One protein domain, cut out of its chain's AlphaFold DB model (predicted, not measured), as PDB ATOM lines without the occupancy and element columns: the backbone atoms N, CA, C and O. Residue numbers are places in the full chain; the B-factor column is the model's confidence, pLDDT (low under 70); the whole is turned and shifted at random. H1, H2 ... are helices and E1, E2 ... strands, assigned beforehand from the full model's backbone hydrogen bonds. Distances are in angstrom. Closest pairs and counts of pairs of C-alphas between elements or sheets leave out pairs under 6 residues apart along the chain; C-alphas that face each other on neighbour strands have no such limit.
ATOM      1  N   THR A   3      54.031 -39.274  -2.472       93.56
ATOM      2  CA  THR A   3      55.465 -39.379  -2.192       93.56
ATOM      3  C   THR A   3      55.753 -40.478  -1.181       93.56
ATOM      4  O   THR A   3      55.057 -40.603  -0.183       93.56
ATOM      5  N   SER A   4      56.829 -41.235  -1.399       92.69
ATOM      6  CA  SER A   4      57.351 -42.190  -0.411       92.69
ATOM      7  C   SER A   4      58.278 -41.536   0.619       92.69
ATOM      8  O   SER A   4      58.832 -42.210   1.488       92.69
ATOM      9  N   LYS A   5      58.503 -40.220   0.509       92.69
ATOM     10  CA  LYS A   5      59.285 -39.445   1.475       92.69
ATOM     11  C   LYS A   5      58.407 -39.040   2.648       92.69
ATOM     12  O   LYS A   5      57.281 -38.607   2.439       92.69
ATOM     13  N   LYS A   6      58.984 -39.079   3.849       92.31
ATOM     14  CA  LYS A   6      58.365 -38.519   5.046       92.31
ATOM     15  C   LYS A   6      58.278 -36.994   4.916       92.31
ATOM     16  O   LYS A   6      59.302 -36.316   4.833       92.31
ATOM     17  N   LEU A   7      57.063 -36.485   4.838       94.19
ATOM     18  CA  LEU A   7      56.697 -35.096   4.982       94.19
ATOM     19  C   LEU A   7      56.978 -34.621   6.406       94.19
ATOM     20  O   LEU A   7      56.975 -35.353   7.400       94.19
ATOM     21  N   ALA A   8      57.247 -33.330   6.484       94.56
ATOM     22  CA  ALA A   8      57.383 -32.637   7.738       94.56
ATOM     23  C   ALA A   8      56.941 -31.193   7.552       94.56
ATOM     24  O   ALA A   8      57.106 -30.605   6.481       94.56
ATOM     25  N   ASN A   9      56.400 -30.618   8.613       91.94
ATOM     26  CA  ASN A   9      56.077 -29.208   8.685       91.94
ATOM     27  C   ASN A   9      56.982 -28.548   9.726       91.94
ATOM     28  O   ASN A   9      57.271 -29.137  10.763       91.94
ATOM     29  N   ILE A  10      57.437 -27.327   9.462       93.00
ATOM     30  CA  ILE A  10      58.213 -26.546  10.423       93.00
ATOM     31  C   ILE A  10      57.317 -25.423  10.935       93.00
ATOM     32  O   ILE A  10      57.004 -24.482  10.209       93.00
ATOM     33  N   LYS A  11      56.930 -25.496  12.211       88.88
ATOM     34  CA  LYS A  11      56.129 -24.460  12.876       88.88
ATOM     35  C   LYS A  11      56.936 -23.849  14.008       88.88
ATOM     36  O   LYS A  11      57.293 -24.534  14.958       88.88
ATOM     37  N   LYS A  12      57.222 -22.545  13.915       92.81
ATOM     38  CA  LYS A  12      58.013 -21.802  14.919       92.81
ATOM     39  C   LYS A  12      59.372 -22.465  15.224       92.81
ATOM     40  O   LYS A  12      59.798 -22.511  16.371       92.81
ATOM     41  N   GLY A  13      60.025 -23.016  14.198       93.69
ATOM     42  CA  GLY A  13      61.302 -23.726  14.331       93.69
ATOM     43  C   GLY A  13      61.202 -25.163  14.860       93.69
ATOM     44  O   GLY A  13      62.221 -25.840  14.934       93.69
ATOM     45  N   ILE A  14      60.003 -25.651  15.191       94.75
ATOM     46  CA  ILE A  14      59.777 -27.036  15.619       94.75
ATOM     47  C   ILE A  14      59.409 -27.878  14.399       94.75
ATOM     48  O   ILE A  14      58.481 -27.535  13.660       94.75
ATOM     49  N   LEU A  15      60.144 -28.973  14.206       94.44
ATOM     50  CA  LEU A  15      59.876 -29.970  13.177       94.44
ATOM     51  C   LEU A  15      58.741 -30.896  13.633       94.44
ATOM     52  O   LEU A  15      58.870 -31.593  14.637       94.44
ATOM     53  N   ASP A  16      57.659 -30.926  12.869       91.88
ATOM     54  CA  ASP A  16      56.520 -31.819  13.051       91.88
ATOM     55  C   ASP A  16      56.477 -32.830  11.905       91.88
ATOM     56  O   ASP A  16      56.224 -32.478  10.753       91.88
ATOM     57  N   THR A  17      56.732 -34.096  12.228       92.56
ATOM     58  CA  THR A  17      56.722 -35.208  11.267       92.56
ATOM     59  C   THR A  17      55.474 -36.083  11.395       92.56
ATOM     60  O   THR A  17      55.519 -37.255  11.028       92.56
ATOM     61  N   THR A  18      54.410 -35.580  12.028       89.69
ATOM     62  CA  THR A  18      53.126 -36.298  12.167       89.69
ATOM     63  C   THR A  18      52.167 -36.031  11.007       89.69
ATOM     64  O   THR A  18      51.086 -36.610  10.935       89.69
ATOM     65  N   VAL A  19      52.573 -35.162  10.083       91.44
ATOM     66  CA  VAL A  19      51.796 -34.737   8.924       91.44
ATOM     67  C   VAL A  19      51.871 -35.796   7.825       91.44
ATOM     68  O   VAL A  19      52.945 -36.050   7.300       91.44
ATOM     69  N   ALA A  20      50.729 -36.368   7.442       92.88
ATOM     70  CA  ALA A  20      50.639 -37.353   6.358       92.88
ATOM     71  C   ALA A  20      50.267 -36.739   4.994       92.88
ATOM     72  O   ALA A  20      50.290 -37.430   3.976       92.88
ATOM     73  N   GLY A  21      49.926 -35.448   4.956       94.81
ATOM     74  CA  GLY A  21      49.528 -34.748   3.742       94.81
ATOM     75  C   GLY A  21      49.479 -33.230   3.907       94.81
ATOM     76  O   GLY A  21      49.580 -32.697   5.012       94.81
ATOM     77  N   TYR A  22      49.419 -32.526   2.781       95.44
ATOM     78  CA  TYR A  22      49.274 -31.078   2.739       95.44
ATOM     79  C   TYR A  22      48.577 -30.640   1.453       95.44
ATOM     80  O   TYR A  22      49.048 -30.940   0.350       95.44
ATOM     81  N   ALA A  23      47.502 -29.872   1.584       95.62
ATOM     82  CA  ALA A  23      46.771 -29.288   0.471       95.62
ATOM     83  C   ALA A  23      46.319 -27.857   0.772       95.62
ATOM     84  O   ALA A  23      46.217 -27.428   1.923       95.62
ATOM     85  N   PHE A  24      46.033 -27.109  -0.293       94.94
ATOM     86  CA  PHE A  24      45.390 -25.809  -0.158       94.94
ATOM     87  C   PHE A  24      43.947 -25.971   0.334       94.94
ATOM     88  O   PHE A  24      43.226 -26.882  -0.069       94.94
ATOM     89  N   PHE A  25      43.503 -25.046   1.180       93.50
ATOM     90  CA  PHE A  25      42.122 -25.011   1.642       93.50
ATOM     91  C   PHE A  25      41.231 -24.289   0.627       93.50
ATOM     92  O   PHE A  25      41.593 -23.214   0.151       93.50
ATOM     93  N   ALA A  26      40.061 -24.859   0.319       91.31
ATOM     94  CA  ALA A  26      39.037 -24.262  -0.544       91.31
ATOM     95  C   ALA A  26      39.533 -23.858  -1.951       91.31
ATOM     96  O   ALA A  26      39.016 -22.927  -2.558       91.31
ATOM     97  N   ALA A  27      40.545 -24.548  -2.478       92.25
ATOM     98  CA  ALA A  27      41.243 -24.140  -3.697       92.25
ATOM     99  C   ALA A  27      40.886 -24.971  -4.939       92.25
ATOM    100  O   ALA A  27      41.528 -24.805  -5.978       92.25
ATOM    101  N   ILE A  28      39.885 -25.857  -4.858       91.31
ATOM    102  CA  ILE A  28      39.586 -26.842  -5.912       91.31
ATOM    103  C   ILE A  28      39.290 -26.225  -7.291       91.31
ATOM    104  O   ILE A  28      39.678 -26.803  -8.304       91.31
ATOM    105  N   CYS A  29      38.693 -25.032  -7.337       90.25
ATOM    106  CA  CYS A  29      38.386 -24.304  -8.580       90.25
ATOM    107  C   CYS A  29      39.390 -23.186  -8.894       90.25
ATOM    108  O   CYS A  29      39.093 -22.244  -9.625       90.25
ATOM    109  N   THR A  30      40.583 -23.246  -8.306       89.62
ATOM    110  CA  THR A  30      41.660 -22.283  -8.550       89.62
ATOM    111  C   THR A  30      42.839 -22.976  -9.232       89.62
ATOM    112  O   THR A  30      42.897 -24.202  -9.330       89.62
ATOM    113  N   ALA A  31      43.843 -22.204  -9.651       91.62
ATOM    114  CA  ALA A  31      45.112 -22.771 -10.112       91.62
ATOM    115  C   ALA A  31      45.856 -23.564  -9.009       91.62
ATOM    116  O   ALA A  31      46.719 -24.380  -9.319       91.62
ATOM    117  N   GLN A  32      45.506 -23.363  -7.732       93.38
ATOM    118  CA  GLN A  32      46.124 -23.992  -6.560       93.38
ATOM    119  C   GLN A  32      45.406 -25.285  -6.127       93.38
ATOM    120  O   GLN A  32      45.499 -25.693  -4.972       93.38
ATOM    121  N   ARG A  33      44.700 -25.959  -7.045       92.75
ATOM    122  CA  ARG A  33      44.018 -27.250  -6.827       92.75
ATOM    123  C   ARG A  33      44.980 -28.437  -6.684       92.75
ATOM    124  O   ARG A  33      44.907 -29.423  -7.413       92.75
ATOM    125  N   VAL A  34      45.942 -28.311  -5.777       95.12
ATOM    126  CA  VAL A  34      47.046 -29.251  -5.591       95.12
ATOM    127  C   VAL A  34      47.178 -29.654  -4.126       95.12
ATOM    128  O   VAL A  34      46.928 -28.867  -3.214       95.12
ATOM    129  N   GLY A  35      47.615 -30.891  -3.920       94.88
ATOM    130  CA  GLY A  35      47.971 -31.437  -2.617       94.88
ATOM    131  C   GLY A  35      49.023 -32.532  -2.757       94.88
ATOM    132  O   GLY A  35      49.195 -33.112  -3.841       94.88
ATOM    133  N   ILE A  36      49.740 -32.806  -1.674       96.19
ATOM    134  CA  ILE A  36      50.738 -33.871  -1.564       96.19
ATOM    135  C   ILE A  36      50.406 -34.773  -0.379       96.19
ATOM    136  O   ILE A  36      49.978 -34.282   0.657       96.19
ATOM    137  N   VAL A  37      50.592 -36.080  -0.537       96.19
ATOM    138  CA  VAL A  37      50.323 -37.083   0.500       96.19
ATOM    139  C   VAL A  37      51.478 -38.075   0.574       96.19
ATOM    140  O   VAL A  37      52.022 -38.475  -0.460       96.19
ATOM    141  N   GLU A  38      51.845 -38.464   1.795       94.94
ATOM    142  CA  GLU A  38      52.723 -39.603   2.040       94.94
ATOM    143  C   GLU A  38      52.023 -40.912   1.677       94.94
ATOM    144  O   GLU A  38      50.959 -41.236   2.204       94.94
ATOM    145  N   ASP A  39      52.658 -41.698   0.818       92.75
ATOM    146  CA  ASP A  39      52.250 -43.063   0.531       92.75
ATOM    147  C   ASP A  39      53.490 -43.939   0.337       92.75
ATOM    148  O   ASP A  39      54.312 -43.720  -0.557       92.75
ATOM    149  N   ASN A  40      53.637 -44.933   1.210       86.00
ATOM    150  CA  ASN A  40      54.718 -45.909   1.143       86.00
ATOM    151  C   ASN A  40      54.295 -47.217   0.456       86.00
ATOM    152  O   ASN A  40      55.130 -48.107   0.317       86.00
ATOM    153  N   GLY A  41      53.030 -47.351   0.041       83.75
ATOM    154  CA  GLY A  41      52.497 -48.534  -0.635       83.75
ATOM    155  C   GLY A  41      52.344 -49.781   0.245       83.75
ATOM    156  O   GLY A  41      51.876 -50.807  -0.239       83.75
ATOM    157  N   PHE A  42      52.701 -49.717   1.532       86.12
ATOM    158  CA  PHE A  42      52.624 -50.850   2.465       86.12
ATOM    159  C   PHE A  42      51.361 -50.833   3.335       86.12
ATOM    160  O   PHE A  42      51.142 -51.749   4.127       86.12
ATOM    161  N   SER A  43      50.524 -49.798   3.220       85.81
ATOM    162  CA  SER A  43      49.266 -49.692   3.958       85.81
ATOM    163  C   SER A  43      48.206 -48.923   3.172       85.81
ATOM    164  O   SER A  43      48.520 -48.153   2.270       85.81
ATOM    165  N   LEU A  44      46.941 -49.071   3.570       87.75
ATOM    166  CA  LEU A  44      45.828 -48.294   3.013       87.75
ATOM    167  C   LEU A  44      45.687 -46.895   3.641       87.75
ATOM    168  O   LEU A  44      44.746 -46.173   3.319       87.75
ATOM    169  N   GLN A  45      46.604 -46.484   4.526       87.12
ATOM    170  CA  GLN A  45      46.541 -45.165   5.167       87.12
ATOM    171  C   GLN A  45      46.648 -44.026   4.148       87.12
ATOM    172  O   GLN A  45      45.958 -43.022   4.302       87.12
ATOM    173  N   GLY A  46      47.420 -44.216   3.069       88.50
ATOM    174  CA  GLY A  46      47.528 -43.248   1.975       88.50
ATOM    175  C   GLY A  46      46.170 -42.896   1.358       88.50
ATOM    176  O   GLY A  46      45.917 -41.732   1.068       88.50
ATOM    177  N   VAL A  47      45.242 -43.857   1.256       90.75
ATOM    178  CA  VAL A  47      43.876 -43.611   0.751       90.75
ATOM    179  C   VAL A  47      43.110 -42.660   1.671       90.75
ATOM    180  O   VAL A  47      42.467 -41.726   1.195       90.75
ATOM    181  N   ASN A  48      43.204 -42.869   2.987       91.69
ATOM    182  CA  ASN A  48      42.553 -42.005   3.970       91.69
ATOM    183  C   ASN A  48      43.144 -40.585   3.942       91.69
ATOM    184  O   ASN A  48      42.406 -39.604   3.910       91.69
ATOM    185  N   SER A  49      44.472 -40.472   3.869       94.06
ATOM    186  CA  SER A  49      45.157 -39.181   3.756       94.06
ATOM    187  C   SER A  49      44.784 -38.441   2.468       94.06
ATOM    188  O   SER A  49      44.496 -37.252   2.508       94.06
ATOM    189  N   ILE A  50      44.683 -39.134   1.326       94.50
ATOM    190  CA  ILE A  50      44.199 -38.532   0.071       94.50
ATOM    191  C   ILE A  50      42.776 -37.996   0.235       94.50
ATOM    192  O   ILE A  50      42.506 -36.868  -0.174       94.50
ATOM    193  N   ALA A  51      41.872 -38.772   0.834       94.06
ATOM    194  CA  ALA A  51      40.501 -38.326   1.070       94.06
ATOM    195  C   ALA A  51      40.455 -37.077   1.968       94.06
ATOM    196  O   ALA A  51      39.704 -36.144   1.684       94.06
ATOM    197  N   HIS A  52      41.297 -37.027   3.003       94.31
ATOM    198  CA  HIS A  52      41.448 -35.859   3.869       94.31
ATOM    199  C   HIS A  52      41.901 -34.614   3.089       94.31
ATOM    200  O   HIS A  52      41.242 -33.573   3.149       94.31
ATOM    201  N   GLU A  53      42.971 -34.727   2.297       95.44
ATOM    202  CA  GLU A  53      43.510 -33.604   1.517       95.44
ATOM    203  C   GLU A  53      42.554 -33.134   0.408       95.44
ATOM    204  O   GLU A  53      42.446 -31.937   0.132       95.44
ATOM    205  N   LEU A  54      41.799 -34.051  -0.208       93.50
ATOM    206  CA  LEU A  54      40.712 -33.687  -1.121       93.50
ATOM    207  C   LEU A  54      39.607 -32.911  -0.392       93.50
ATOM    208  O   LEU A  54      39.092 -31.937  -0.937       93.50
ATOM    209  N   GLY A  55      39.291 -33.282   0.851       92.75
ATOM    210  CA  GLY A  55      38.355 -32.544   1.701       92.75
ATOM    211  C   GLY A  55      38.793 -31.099   1.965       92.75
ATOM    212  O   GLY A  55      37.968 -30.184   1.901       92.75
ATOM    213  N   HIS A  56      40.092 -30.862   2.182       94.06
ATOM    214  CA  HIS A  56      40.631 -29.501   2.276       94.06
ATOM    215  C   HIS A  56      40.387 -28.696   0.997       94.06
ATOM    216  O   HIS A  56      39.892 -27.569   1.073       94.06
ATOM    217  N   LEU A  57      40.645 -29.279  -0.175       92.75
ATOM    218  CA  LEU A  57      40.429 -28.607  -1.459       92.75
ATOM    219  C   LEU A  57      38.944 -28.311  -1.719       92.75
ATOM    220  O   LEU A  57      38.610 -27.221  -2.189       92.75
ATOM    221  N   GLN A  58      38.060 -29.262  -1.403       88.62
ATOM    222  CA  GLN A  58      36.649 -29.275  -1.809       88.62
ATOM    223  C   GLN A  58      35.722 -28.376  -0.971       88.62
ATOM    224  O   GLN A  58      34.520 -28.338  -1.212       88.62
ATOM    225  N   SER A  59      36.236 -27.590  -0.023       78.69
ATOM    226  CA  SER A  59      35.388 -26.760   0.855       78.69
ATOM    227  C   SER A  59      34.501 -25.720   0.130       78.69
ATOM    228  O   SER A  59      33.585 -25.176   0.740       78.69
ATOM    229  N   GLN A  60      34.712 -25.462  -1.169       72.44
ATOM    230  CA  GLN A  60      33.834 -24.647  -2.022       72.44
ATOM    231  C   GLN A  60      33.119 -25.509  -3.076       72.44
ATOM    232  O   GLN A  60      33.626 -25.734  -4.172       72.44
ATOM    233  N   PHE A  61      31.911 -25.980  -2.760       74.44
ATOM    234  CA  PHE A  61      31.145 -26.873  -3.642       74.44
ATOM    235  C   PHE A  61      30.453 -26.162  -4.819       74.44
ATOM    236  O   PHE A  61      30.201 -26.782  -5.850       74.44
ATOM    237  N   GLU A  62      30.146 -24.869  -4.701       75.69
ATOM    238  CA  GLU A  62      29.349 -24.141  -5.706       75.69
ATOM    239  C   GLU A  62      30.044 -24.028  -7.069       75.69
ATOM    240  O   GLU A  62      29.416 -24.168  -8.124       75.69
ATOM    241  N   CYS A  63      31.361 -23.821  -7.065       80.75
ATOM    242  CA  CYS A  63      32.137 -23.726  -8.294       80.75
ATOM    243  C   CYS A  63      32.261 -25.091  -8.989       80.75
ATOM    244  O   CYS A  63      32.106 -25.163 -10.205       80.75
ATOM    245  N   LEU A  64      32.411 -26.181  -8.226       78.81
ATOM    246  CA  LEU A  64      32.433 -27.544  -8.761       78.81
ATOM    247  C   LEU A  64      31.121 -27.909  -9.451       78.81
ATOM    248  O   LEU A  64      31.130 -28.545 -10.501       78.81
ATOM    249  N   LEU A  65      29.986 -27.487  -8.891       73.38
ATOM    250  CA  LEU A  65      28.684 -27.691  -9.526       73.38
ATOM    251  C   LEU A  65      28.598 -26.962 -10.865       73.38
ATOM    252  O   LEU A  65      28.102 -27.526 -11.839       73.38
ATOM    253  N   THR A  66      29.124 -25.740 -10.923       75.56
ATOM    254  CA  THR A  66      29.159 -24.950 -12.158       75.56
ATOM    255  C   THR A  66      30.095 -25.569 -13.201       75.56
ATOM    256  O   THR A  66      29.744 -25.596 -14.379       75.56
ATOM    257  N   GLU A  67      31.255 -26.093 -12.792       76.12
ATOM    258  CA  GLU A  67      32.192 -26.783 -13.690       76.12
ATOM    259  C   GLU A  67      31.626 -28.112 -14.220       76.12
ATOM    260  O   GLU A  67      31.781 -28.403 -15.404       76.12
ATOM    261  N   MET A  68      30.955 -28.909 -13.379       74.12
ATOM    262  CA  MET A  68      30.447 -30.234 -13.768       74.12
ATOM    263  C   MET A  68      29.123 -30.190 -14.536       74.12
ATOM    264  O   MET A  68      28.908 -31.007 -15.430       74.12
ATOM    265  N   PHE A  69      28.219 -29.276 -14.177       78.12
ATOM    266  CA  PHE A  69      26.832 -29.281 -14.659       78.12
ATOM    267  C   PHE A  69      26.428 -27.990 -15.392       78.12
ATOM    268  O   PHE A  69      25.310 -27.896 -15.898       78.12
ATOM    269  N   GLY A  70      27.325 -27.005 -15.492       67.31
ATOM    270  CA  GLY A  70      27.065 -25.723 -16.144       67.31
ATOM    271  C   GLY A  70      26.361 -24.696 -15.248       67.31
ATOM    272  O   GLY A  70      26.095 -24.917 -14.066       67.31
TER     273      GLY A  70
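What this domain is: This is residues 3 to 70 of the 89 residues of the protein "Putative metalloprotease" of Ixodes ricinus (UniProt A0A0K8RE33). A short two-stranded hairpin, E3 and E4, with helix H1 packed beside both its strands makes the core; a second small hairpin, E1 and E2, lies at one end of the model, its residues 10 to 15 sticking out, and helix H2 lies at the other end, apart from E3 and E4. It is a loose build, with a radius of gyration of the C-alphas of 14.1 A, and flat in outline, spanning 43 by 32 by 15 A. The printed part has 68 residues, with the named elements E1, E2, E3, E4, H1 and H2 in that order. Each two-stranded sheet is antiparallel, and the class is mixed, helices and strands.

How they stand to each other: Start at E3, residues 21 to 23, and E4, residues 35 to 38, an antiparallel hairpin whose directions stand at 179 degrees. Look for N 22 and O 36, then N 36 and O 22: each pair is within hydrogen-bond range at 2.8 A. Next find H1, residues 45 to 57: its closest C-alphas to E3 are those of Glu 53 and Ala 23, 5.5 A apart. To E4 the closest C-alphas are those of Ile 50 and Val 37, 6.3 A apart. Farther out, E1, residues 9 to 11, and E2, residues 14 to 16, form an antiparallel hairpin at 147 degrees, with N 9 and O 16 at 2.8 A and N 11 and O 14 at 2.9 A. E1 is apart from E3, E4 and H1. H2, residues 61 to 69, is apart from H1, though a tight link joins the two. In H1 and H2 every O i to N i+4 pair is within hydrogen-bond range.

Where its parts are: Find C-alpha 21 at (49.528, -34.748, 3.742), where E3 begins; it runs 6.9 A to C-alpha 23. E4 covers 10.5 A from C-alpha 35 to C-alpha 38. From C-alpha 45 at (46.541, -45.165, 5.167), H1 runs 18.9 A to C-alpha 57. E1, from 9 to 11, and E2, from 14 to 16, each measure 6.3 A. H2 runs 12.1 A from C-alpha 61 to C-alpha 69 at (26.832, -29.281, -14.659).

The domain as a whole: The two C-alphas farthest apart are those of Gly 13 and Gly 70, at 45.9 A. The printed part, residues 3 to 70, has no cut. The link from E3 to E4 is long, with 11 residues between them. The mean pLDDT of the printed part is 89.3, that of H2 is 76, and residue 70 is under 70.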